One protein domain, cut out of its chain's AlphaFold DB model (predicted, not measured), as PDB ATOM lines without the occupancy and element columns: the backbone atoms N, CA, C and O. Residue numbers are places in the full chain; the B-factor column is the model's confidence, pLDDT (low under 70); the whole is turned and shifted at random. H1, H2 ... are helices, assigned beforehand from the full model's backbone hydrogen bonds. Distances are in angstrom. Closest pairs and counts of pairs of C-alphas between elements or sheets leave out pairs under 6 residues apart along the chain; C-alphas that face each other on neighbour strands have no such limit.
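This is residues 27 to 86 of the 87 residues of an uncharacterized protein of Thermoprotei archaeon (UniProt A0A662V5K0). What does the shape look like? It is a lopsided helical hairpin drawn out into a rod: the long helix H2 makes most of the length, and the shorter H1 meets it near its first turns, with residues 47 to 52 folding back along H1 between them. Residues 64 to 86, of which 64 to 85 belong to H2, stick out free as a long arm. What is it made of? The printed part has 60 residues with two named helices, H1 then H2, and no named strand, and its class is all helix. The whole is extended, with a radius of gyration of the C-alphas of 19.1 A and spans of 66 by 20 by 10 A.

Where is the longest helix? H2 is residues 53 to 85, 48.7 A from first to last C-alpha, from C-alpha 53 at (14.236, 10.358, -35.892) to C-alpha 85 at (45.947, -12.110, -65.186). Where is the other? H1 is residues 32 to 46, 21.0 A long, with C-alpha 32 at (16.061, 0.175, -36.900).

How does H1 stand to H2? They form a helical hairpin and touch, with the C-alphas of Pro 32 and Ala 59 closest at 5.2 A. Their lines stand at a shallow tilt of 18 degrees, and they run opposite ways. Which parts meet? H1 touches H2 with residues 32 to 36 alone, and H2 touches H1 with residues 55 to 59 alone. What do the backbones show? In H1 and H2 every O i to N i+4 pair is within hydrogen-bond range.

How far does it reach? The two C-alphas farthest apart, those of Asn 47 and Tyr 86, are 66.1 A apart. Is anything missing or long? The printed part has no cut, and the link from H1 to H2, 6 residues, is short. Where is confidence low? The mean pLDDT of the printed part is 91.0, and residues 83 to 86 are under 70.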
ATOM      1  N   PRO A  27      16.148 -11.298 -40.702       80.06
ATOM      2  CA  PRO A  27      16.807 -11.703 -39.452       80.06
ATOM      3  C   PRO A  27      18.329 -11.523 -39.440       80.06
ATOM      4  O   PRO A  27      18.950 -11.567 -38.380       80.06
ATOM      5  N   SER A  28      18.942 -11.373 -40.614       82.44
ATOM      6  CA  SER A  28      20.396 -11.353 -40.780       82.44
ATOM      7  C   SER A  28      21.059 -10.057 -40.310       82.44
ATOM      8  O   SER A  28      22.282 -10.027 -40.172       82.44
ATOM      9  N   ARG A  29      20.285  -8.993 -40.046       80.00
ATOM     10  CA  ARG A  29      20.822  -7.687 -39.650       80.00
ATOM     11  C   ARG A  29      19.881  -6.906 -38.724       80.00
ATOM     12  O   ARG A  29      18.662  -7.021 -38.852       80.00
ATOM     13  N   PRO A  30      20.416  -6.062 -37.822       82.00
ATOM     14  CA  PRO A  30      19.610  -5.071 -37.119       82.00
ATOM     15  C   PRO A  30      18.898  -4.143 -38.113       82.00
ATOM     16  O   PRO A  30      19.539  -3.574 -38.994       82.00
ATOM     17  N   GLU A  31      17.587  -3.957 -37.947       91.06
ATOM     18  CA  GLU A  31      16.764  -3.109 -38.820       91.06
ATOM     19  C   GLU A  31      16.023  -2.034 -38.000       91.06
ATOM     20  O   GLU A  31      14.857  -2.211 -37.627       91.06
ATOM     21  N   PRO A  32      16.678  -0.897 -37.681       95.19
ATOM     22  CA  PRO A  32      16.061   0.175 -36.900       95.19
ATOM     23  C   PRO A  32      14.815   0.788 -37.559       95.19
ATOM     24  O   PRO A  32      13.957   1.323 -36.854       95.19
ATOM     25  N   ARG A  33      14.640   0.680 -38.891       95.06
ATOM     26  CA  ARG A  33      13.412   1.169 -39.547       95.06
ATOM     27  C   ARG A  33      12.189   0.368 -39.138       95.06
ATOM     28  O   ARG A  33      11.118   0.948 -38.984       95.06
ATOM     29  N   ALA A  34      12.333  -0.935 -38.925       95.44
ATOM     30  CA  ALA A  34      11.228  -1.769 -38.472       95.44
ATOM     31  C   ALA A  34      10.778  -1.384 -37.056       95.44
ATOM     32  O   ALA A  34       9.578  -1.302 -36.788       95.44
ATOM     33  N   ALA A  35      11.724  -1.035 -36.178       95.81
ATOM     34  CA  ALA A  35      11.401  -0.451 -34.878       95.81
ATOM     35  C   ALA A  35      10.665   0.893 -35.031       95.81
ATOM     36  O   ALA A  35       9.659   1.118 -34.363       95.81
ATOM     37  N   ALA A  36      11.091   1.756 -35.962       97.50
ATOM     38  CA  ALA A  36      10.403   3.021 -36.234       97.50
ATOM     39  C   ALA A  36       8.958   2.810 -36.721       97.50
ATOM     40  O   ALA A  36       8.061   3.551 -36.319       97.50
ATOM     41  N   VAL A  37       8.710   1.788 -37.547       97.19
ATOM     42  CA  VAL A  37       7.356   1.396 -37.977       97.19
ATOM     43  C   VAL A  37       6.503   0.968 -36.780       97.19
ATOM     44  O   VAL A  37       5.369   1.431 -36.650       97.19
ATOM     45  N   ALA A  38       7.047   0.154 -35.872       97.38
ATOM     46  CA  ALA A  38       6.336  -0.251 -34.660       97.38
ATOM     47  C   ALA A  38       6.007   0.948 -33.755       97.38
ATOM     48  O   ALA A  38       4.859   1.097 -33.342       97.38
ATOM     49  N   VAL A  39       6.968   1.843 -33.505       98.06
ATOM     50  CA  VAL A  39       6.757   3.041 -32.671       98.06
ATOM     51  C   VAL A  39       5.723   3.979 -33.290       98.06
ATOM     52  O   VAL A  39       4.849   4.473 -32.582       98.06
ATOM     53  N   ARG A  40       5.745   4.180 -34.614       98.12
ATOM     54  CA  ARG A  40       4.696   4.946 -35.305       98.12
ATOM     55  C   ARG A  40       3.320   4.322 -35.106       98.12
ATOM     56  O   ARG A  40       2.370   5.044 -34.819       98.12
ATOM     57  N   LYS A  41       3.217   2.991 -35.186       98.19
ATOM     58  CA  LYS A  41       1.939   2.314 -34.958       98.19
ATOM     59  C   LYS A  41       1.460   2.450 -33.513       98.19
ATOM     60  O   LYS A  41       0.270   2.640 -33.285       98.19
ATOM     61  N   ILE A  42       2.376   2.417 -32.548       98.19
ATOM     62  CA  ILE A  42       2.078   2.683 -31.135       98.19
ATOM     63  C   ILE A  42       1.585   4.125 -30.944       98.19
ATOM     64  O   ILE A  42       0.580   4.327 -30.266       98.19
ATOM     65  N   ASN A  43       2.229   5.113 -31.580       98.38
ATOM     66  CA  ASN A  43       1.775   6.507 -31.555       98.38
ATOM     67  C   ASN A  43       0.339   6.649 -32.070       98.38
ATOM     68  O   ASN A  43      -0.461   7.315 -31.425       98.38
ATOM     69  N   GLU A  44      -0.002   5.996 -33.186       98.00
ATOM     70  CA  GLU A  44      -1.369   6.000 -33.731       98.00
ATOM     71  C   GLU A  44      -2.384   5.354 -32.778       98.00
ATOM     72  O   GLU A  44      -3.462   5.900 -32.563       98.00
ATOM     73  N   LEU A  45      -2.054   4.187 -32.215       97.69
ATOM     74  CA  LEU A  45      -2.970   3.410 -31.373       97.69
ATOM     75  C   LEU A  45      -3.237   4.067 -30.017       97.69
ATOM     76  O   LEU A  45      -4.338   3.946 -29.485       97.69
ATOM     77  N   LEU A  46      -2.229   4.731 -29.452       97.19
ATOM     78  CA  LEU A  46      -2.273   5.300 -28.104       97.19
ATOM     79  C   LEU A  46      -2.304   6.836 -28.097       97.19
ATOM     80  O   LEU A  46      -2.262   7.436 -27.026       97.19
ATOM     81  N   ASN A  47      -2.373   7.466 -29.274       97.94
ATOM     82  CA  ASN A  47      -2.309   8.917 -29.457       97.94
ATOM     83  C   ASN A  47      -1.086   9.557 -28.764       97.94
ATOM     84  O   ASN A  47      -1.197  10.538 -28.028       97.94
ATOM     85  N   LEU A  48       0.089   8.959 -28.979       98.25
ATOM     86  CA  LEU A  48       1.371   9.429 -28.446       98.25
ATOM     87  C   LEU A  48       2.165  10.195 -29.511       98.25
ATOM     88  O   LEU A  48       1.898  10.100 -30.706       98.25
ATOM     89  N   ASN A  49       3.183  10.935 -29.068       97.56
ATOM     90  CA  ASN A  49       4.081  11.693 -29.942       97.56
ATOM     91  C   ASN A  49       5.553  11.319 -29.703       97.56
ATOM     92  O   ASN A  49       6.387  12.170 -29.397       97.56
ATOM     93  N   ILE A  50       5.867  10.025 -29.780       98.31
ATOM     94  CA  ILE A  50       7.238   9.530 -29.625       98.31
ATOM     95  C   ILE A  50       7.996   9.758 -30.943       98.31
ATOM     96  O   ILE A  50       7.582   9.216 -31.976       98.31
ATOM     97  N   PRO A  51       9.094  10.532 -30.951       98.06
ATOM     98  CA  PRO A  51       9.880  10.745 -32.159       98.06
ATOM     99  C   PRO A  51      10.613   9.463 -32.574       98.06
ATOM    100  O   PRO A  51      11.094   8.701 -31.740       98.06
ATOM    101  N   VAL A  52      10.733   9.245 -33.886       98.19
ATOM    102  CA  VAL A  52      11.463   8.098 -34.468       98.19
ATOM    103  C   VAL A  52      12.703   8.520 -35.258       98.19
ATOM    104  O   VAL A  52      13.249   7.732 -36.023       98.19
ATOM    105  N   THR A  53      13.129   9.775 -35.121       98.25
ATOM    106  CA  THR A  53      14.236  10.358 -35.892       98.25
ATOM    107  C   THR A  53      15.547   9.614 -35.661       98.25
ATOM    108  O   THR A  53      16.173   9.209 -36.634       98.25
ATOM    109  N   GLU A  54      15.894   9.324 -34.408       97.69
ATOM    110  CA  GLU A  54      17.115   8.587 -34.049       97.69
ATOM    111  C   GLU A  54      17.144   7.180 -34.672       97.69
ATOM    112  O   GLU A  54      18.148   6.759 -35.242       97.69
ATOM    113  N   LEU A  55      16.006   6.471 -34.669       97.56
ATOM    114  CA  LEU A  55      15.888   5.159 -35.315       97.56
ATOM    115  C   LEU A  55      16.145   5.245 -36.826       97.56
ATOM    116  O   LEU A  55      16.812   4.384 -37.399       97.56
ATOM    117  N   LEU A  56      15.632   6.287 -37.483       97.50
ATOM    118  CA  LEU A  56      15.836   6.497 -38.917       97.50
ATOM    119  C   LEU A  56      17.280   6.904 -39.244       97.50
ATOM    120  O   LEU A  56      17.825   6.452 -40.252       97.50
ATOM    121  N   GLU A  57      17.909   7.715 -38.394       97.62
ATOM    122  CA  GLU A  57      19.320   8.090 -38.515       97.62
ATOM    123  C   GLU A  57      20.234   6.875 -38.346       97.62
ATOM    124  O   GLU A  57      21.109   6.644 -39.181       97.62
ATOM    125  N   HIS A  58      19.984   6.032 -37.344       96.00
ATOM    126  CA  HIS A  58      20.740   4.797 -37.141       96.00
ATOM    127  C   HIS A  58      20.596   3.837 -38.325       96.00
ATOM    128  O   HIS A  58      21.591   3.279 -38.786       96.00
ATOM    129  N   ALA A  59      19.388   3.687 -38.879       94.94
ATOM    130  CA  ALA A  59      19.193   2.890 -40.088       94.94
ATOM    131  C   ALA A  59      20.019   3.416 -41.271       94.94
ATOM    132  O   ALA A  59      20.624   2.635 -42.003       94.94
ATOM    133  N   LYS A  60      20.074   4.741 -41.445       95.62
ATOM    134  CA  LYS A  60      20.881   5.375 -42.491       95.62
ATOM    135  C   LYS A  60      22.375   5.096 -42.294       95.62
ATOM    136  O   LYS A  60      23.046   4.721 -43.250       95.62
ATOM    137  N   ILE A  61      22.882   5.217 -41.068       95.38
ATOM    138  CA  ILE A  61      24.292   4.939 -40.743       95.38
ATOM    139  C   ILE A  61      24.659   3.485 -41.070       95.38
ATOM    140  O   ILE A  61      25.721   3.234 -41.649       95.38
ATOM    141  N   ILE A  62      23.786   2.528 -40.743       92.94
ATOM    142  CA  ILE A  62      23.996   1.107 -41.056       92.94
ATOM    143  C   ILE A  62      24.083   0.902 -42.575       92.94
ATOM    144  O   ILE A  62      25.061   0.336 -43.060       92.94
ATOM    145  N   GLU A  63      23.121   1.421 -43.343       91.56
ATOM    146  CA  GLU A  63      23.110   1.290 -44.807       91.56
ATOM    147  C   GLU A  63      24.330   1.938 -45.480       91.56
ATOM    148  O   GLU A  63      24.922   1.372 -46.407       91.56
ATOM    149  N   GLU A  64      24.749   3.111 -45.006       94.81
ATOM    150  CA  GLU A  64      25.947   3.793 -45.497       94.81
ATOM    151  C   GLU A  64      27.217   2.996 -45.190       94.81
ATOM    152  O   GLU A  64      28.103   2.883 -46.039       94.81
ATOM    153  N   THR A  65      27.304   2.401 -44.004       93.25
ATOM    154  CA  THR A  65      28.452   1.575 -43.612       93.25
ATOM    155  C   THR A  65      28.524   0.314 -44.467       93.25
ATOM    156  O   THR A  65      29.571   0.008 -45.037       93.25
ATOM    157  N   GLU A  66      27.399  -0.379 -44.646       91.44
ATOM    158  CA  GLU A  66      27.336  -1.564 -45.497       91.44
ATOM    159  C   GLU A  66      27.659  -1.256 -46.967       91.44
ATOM    160  O   GLU A  66      28.328  -2.039 -47.641       91.44
ATOM    161  N   SER A  67      27.177  -0.129 -47.500       93.12
ATOM    162  CA  SER A  67      27.449   0.245 -48.893       93.12
ATOM    163  C   SER A  67      28.933   0.530 -49.130       93.12
ATOM    164  O   SER A  67      29.481   0.041 -50.119       93.12
ATOM    165  N   LYS A  68      29.601   1.216 -48.193       95.81
ATOM    166  CA  LYS A  68      31.054   1.443 -48.226       95.81
ATOM    167  C   LYS A  68      31.837   0.133 -48.161       95.81
ATOM    168  O   LYS A  68      32.762  -0.050 -48.948       95.81
ATOM    169  N   LEU A  69      31.448  -0.789 -47.277       94.19
ATOM    170  CA  LEU A  69      32.079  -2.111 -47.180       94.19
ATOM    171  C   LEU A  69      31.961  -2.888 -48.497       94.19
ATOM    172  O   LEU A  69      32.968  -3.357 -49.023       94.19
ATOM    173  N   ARG A  70      30.766  -2.923 -49.098       93.62
ATOM    174  CA  ARG A  70      30.548  -3.570 -50.404       93.62
ATOM    175  C   ARG A  70      31.375  -2.939 -51.525       93.62
ATOM    176  O   ARG A  70      31.798  -3.637 -52.444       93.62
ATOM    177  N   GLU A  71      31.586  -1.625 -51.497       95.31
ATOM    178  CA  GLU A  71      32.431  -0.942 -52.482       95.31
ATOM    179  C   GLU A  71      33.910  -1.326 -52.324       95.31
ATOM    180  O   GLU A  71      34.574  -1.628 -53.317       95.31
ATOM    181  N   LEU A  72      34.409  -1.363 -51.085       94.62
ATOM    182  CA  LEU A  72      35.768  -1.807 -50.754       94.62
ATOM    183  C   LEU A  72      36.015  -3.251 -51.208       94.62
ATOM    184  O   LEU A  72      37.002  -3.516 -51.890       94.62
ATOM    185  N   GLU A  73      35.092  -4.164 -50.910       93.00
ATOM    186  CA  GLU A  73      35.177  -5.569 -51.330       93.00
ATOM    187  C   GLU A  73      35.258  -5.715 -52.855       93.00
ATOM    188  O   GLU A  73      36.079  -6.476 -53.368       93.00
ATOM    189  N   ARG A  74      34.453  -4.952 -53.608       92.81
ATOM    190  CA  ARG A  74      34.499  -4.972 -55.081       92.81
ATOM    191  C   ARG A  74      35.827  -4.463 -55.631       92.81
ATOM    192  O   ARG A  74      36.316  -5.013 -56.621       92.81
ATOM    193  N   LYS A  75      36.401  -3.421 -55.022       92.44
ATOM    194  CA  LYS A  75      37.710  -2.881 -55.428       92.44
ATOM    195  C   LYS A  75      38.807  -3.921 -55.225       92.44
ATOM    196  O   LYS A  75      39.498  -4.243 -56.188       92.44
ATOM    197  N   LEU A  76      38.866  -4.535 -54.042       91.19
ATOM    198  CA  LEU A  76      39.827  -5.599 -53.727       91.19
ATOM    199  C   LEU A  76      39.703  -6.791 -54.689       91.19
ATOM    200  O   LEU A  76      40.698  -7.237 -55.253       91.19
ATOM    201  N   GLN A  77      38.481  -7.254 -54.973       87.69
ATOM    202  CA  GLN A  77      38.261  -8.345 -55.935       87.69
ATOM    203  C   GLN A  77      38.720  -7.999 -57.357       87.69
ATOM    204  O   GLN A  77      39.149  -8.878 -58.108       87.69
ATOM    205  N   THR A  78      38.603  -6.733 -57.758       85.44
ATOM    206  CA  THR A  78      39.036  -6.279 -59.086       85.44
ATOM    207  C   THR A  78      40.563  -6.230 -59.170       85.44
ATOM    208  O   THR A  78      41.128  -6.677 -60.167       85.44
ATOM    209  N   GLU A  79      41.233  -5.768 -58.112       80.44
ATOM    210  CA  GLU A  79      42.699  -5.746 -58.008       80.44
ATOM    211  C   GLU A  79      43.302  -7.160 -57.985       80.44
ATOM    212  O   GLU A  79      44.250  -7.436 -58.724       80.44
ATOM    213  N   GLU A  80      42.717  -8.090 -57.223       75.06
ATOM    214  CA  GLU A  80      43.146  -9.497 -57.190       75.06
ATOM    215  C   GLU A  80      43.003 -10.184 -58.556       75.06
ATOM    216  O   GLU A  80      43.901 -10.910 -58.992       75.06
ATOM    217  N   ARG A  81      41.891  -9.944 -59.262       72.06
ATOM    218  CA  ARG A  81      41.684 -10.464 -60.626       72.06
ATOM    219  C   ARG A  81      42.670  -9.860 -61.623       72.06
ATOM    220  O   ARG A  81      43.158 -10.583 -62.493       72.06
ATOM    221  N   GLY A  82      42.978  -8.570 -61.479       73.31
ATOM    222  CA  GLY A  82      44.013  -7.893 -62.251       73.31
ATOM    223  C   GLY A  82      45.358  -8.592 -62.082       73.31
ATOM    224  O   GLY A  82      45.895  -9.095 -63.062       73.31
ATOM    225  N   MET A  83      45.849  -8.730 -60.846       65.38
ATOM    226  CA  MET A  83      47.133  -9.384 -60.555       65.38
ATOM    227  C   MET A  83      47.218 -10.814 -61.095       65.38
ATOM    228  O   MET A  83      48.228 -11.167 -61.691       65.38
ATOM    229  N   ARG A  84      46.157 -11.619 -60.963       66.75
ATOM    230  CA  ARG A  84      46.131 -13.017 -61.432       66.75
ATOM    231  C   ARG A  84      46.167 -13.177 -62.957       66.75
ATOM    232  O   ARG A  84      46.417 -14.276 -63.430       66.75
ATOM    233  N   THR A  85      45.892 -12.113 -63.712       63.56
ATOM    234  CA  THR A  85      45.947 -12.110 -65.186       63.56
ATOM    235  C   THR A  85      47.364 -11.817 -65.711       63.56
ATOM    236  O   THR A  85      47.646 -12.069 -66.878       63.56
ATOM    237  N   TYR A  86      48.262 -11.298 -64.862       57.28
ATOM    238  CA  TYR A  86      49.638 -10.920 -65.223       57.28
ATOM    239  C   TYR A  86      50.715 -11.938 -64.791       57.28
ATOM    240  O   TYR A  86      51.902 -11.649 -64.949       57.28
TER     241      TYR A  86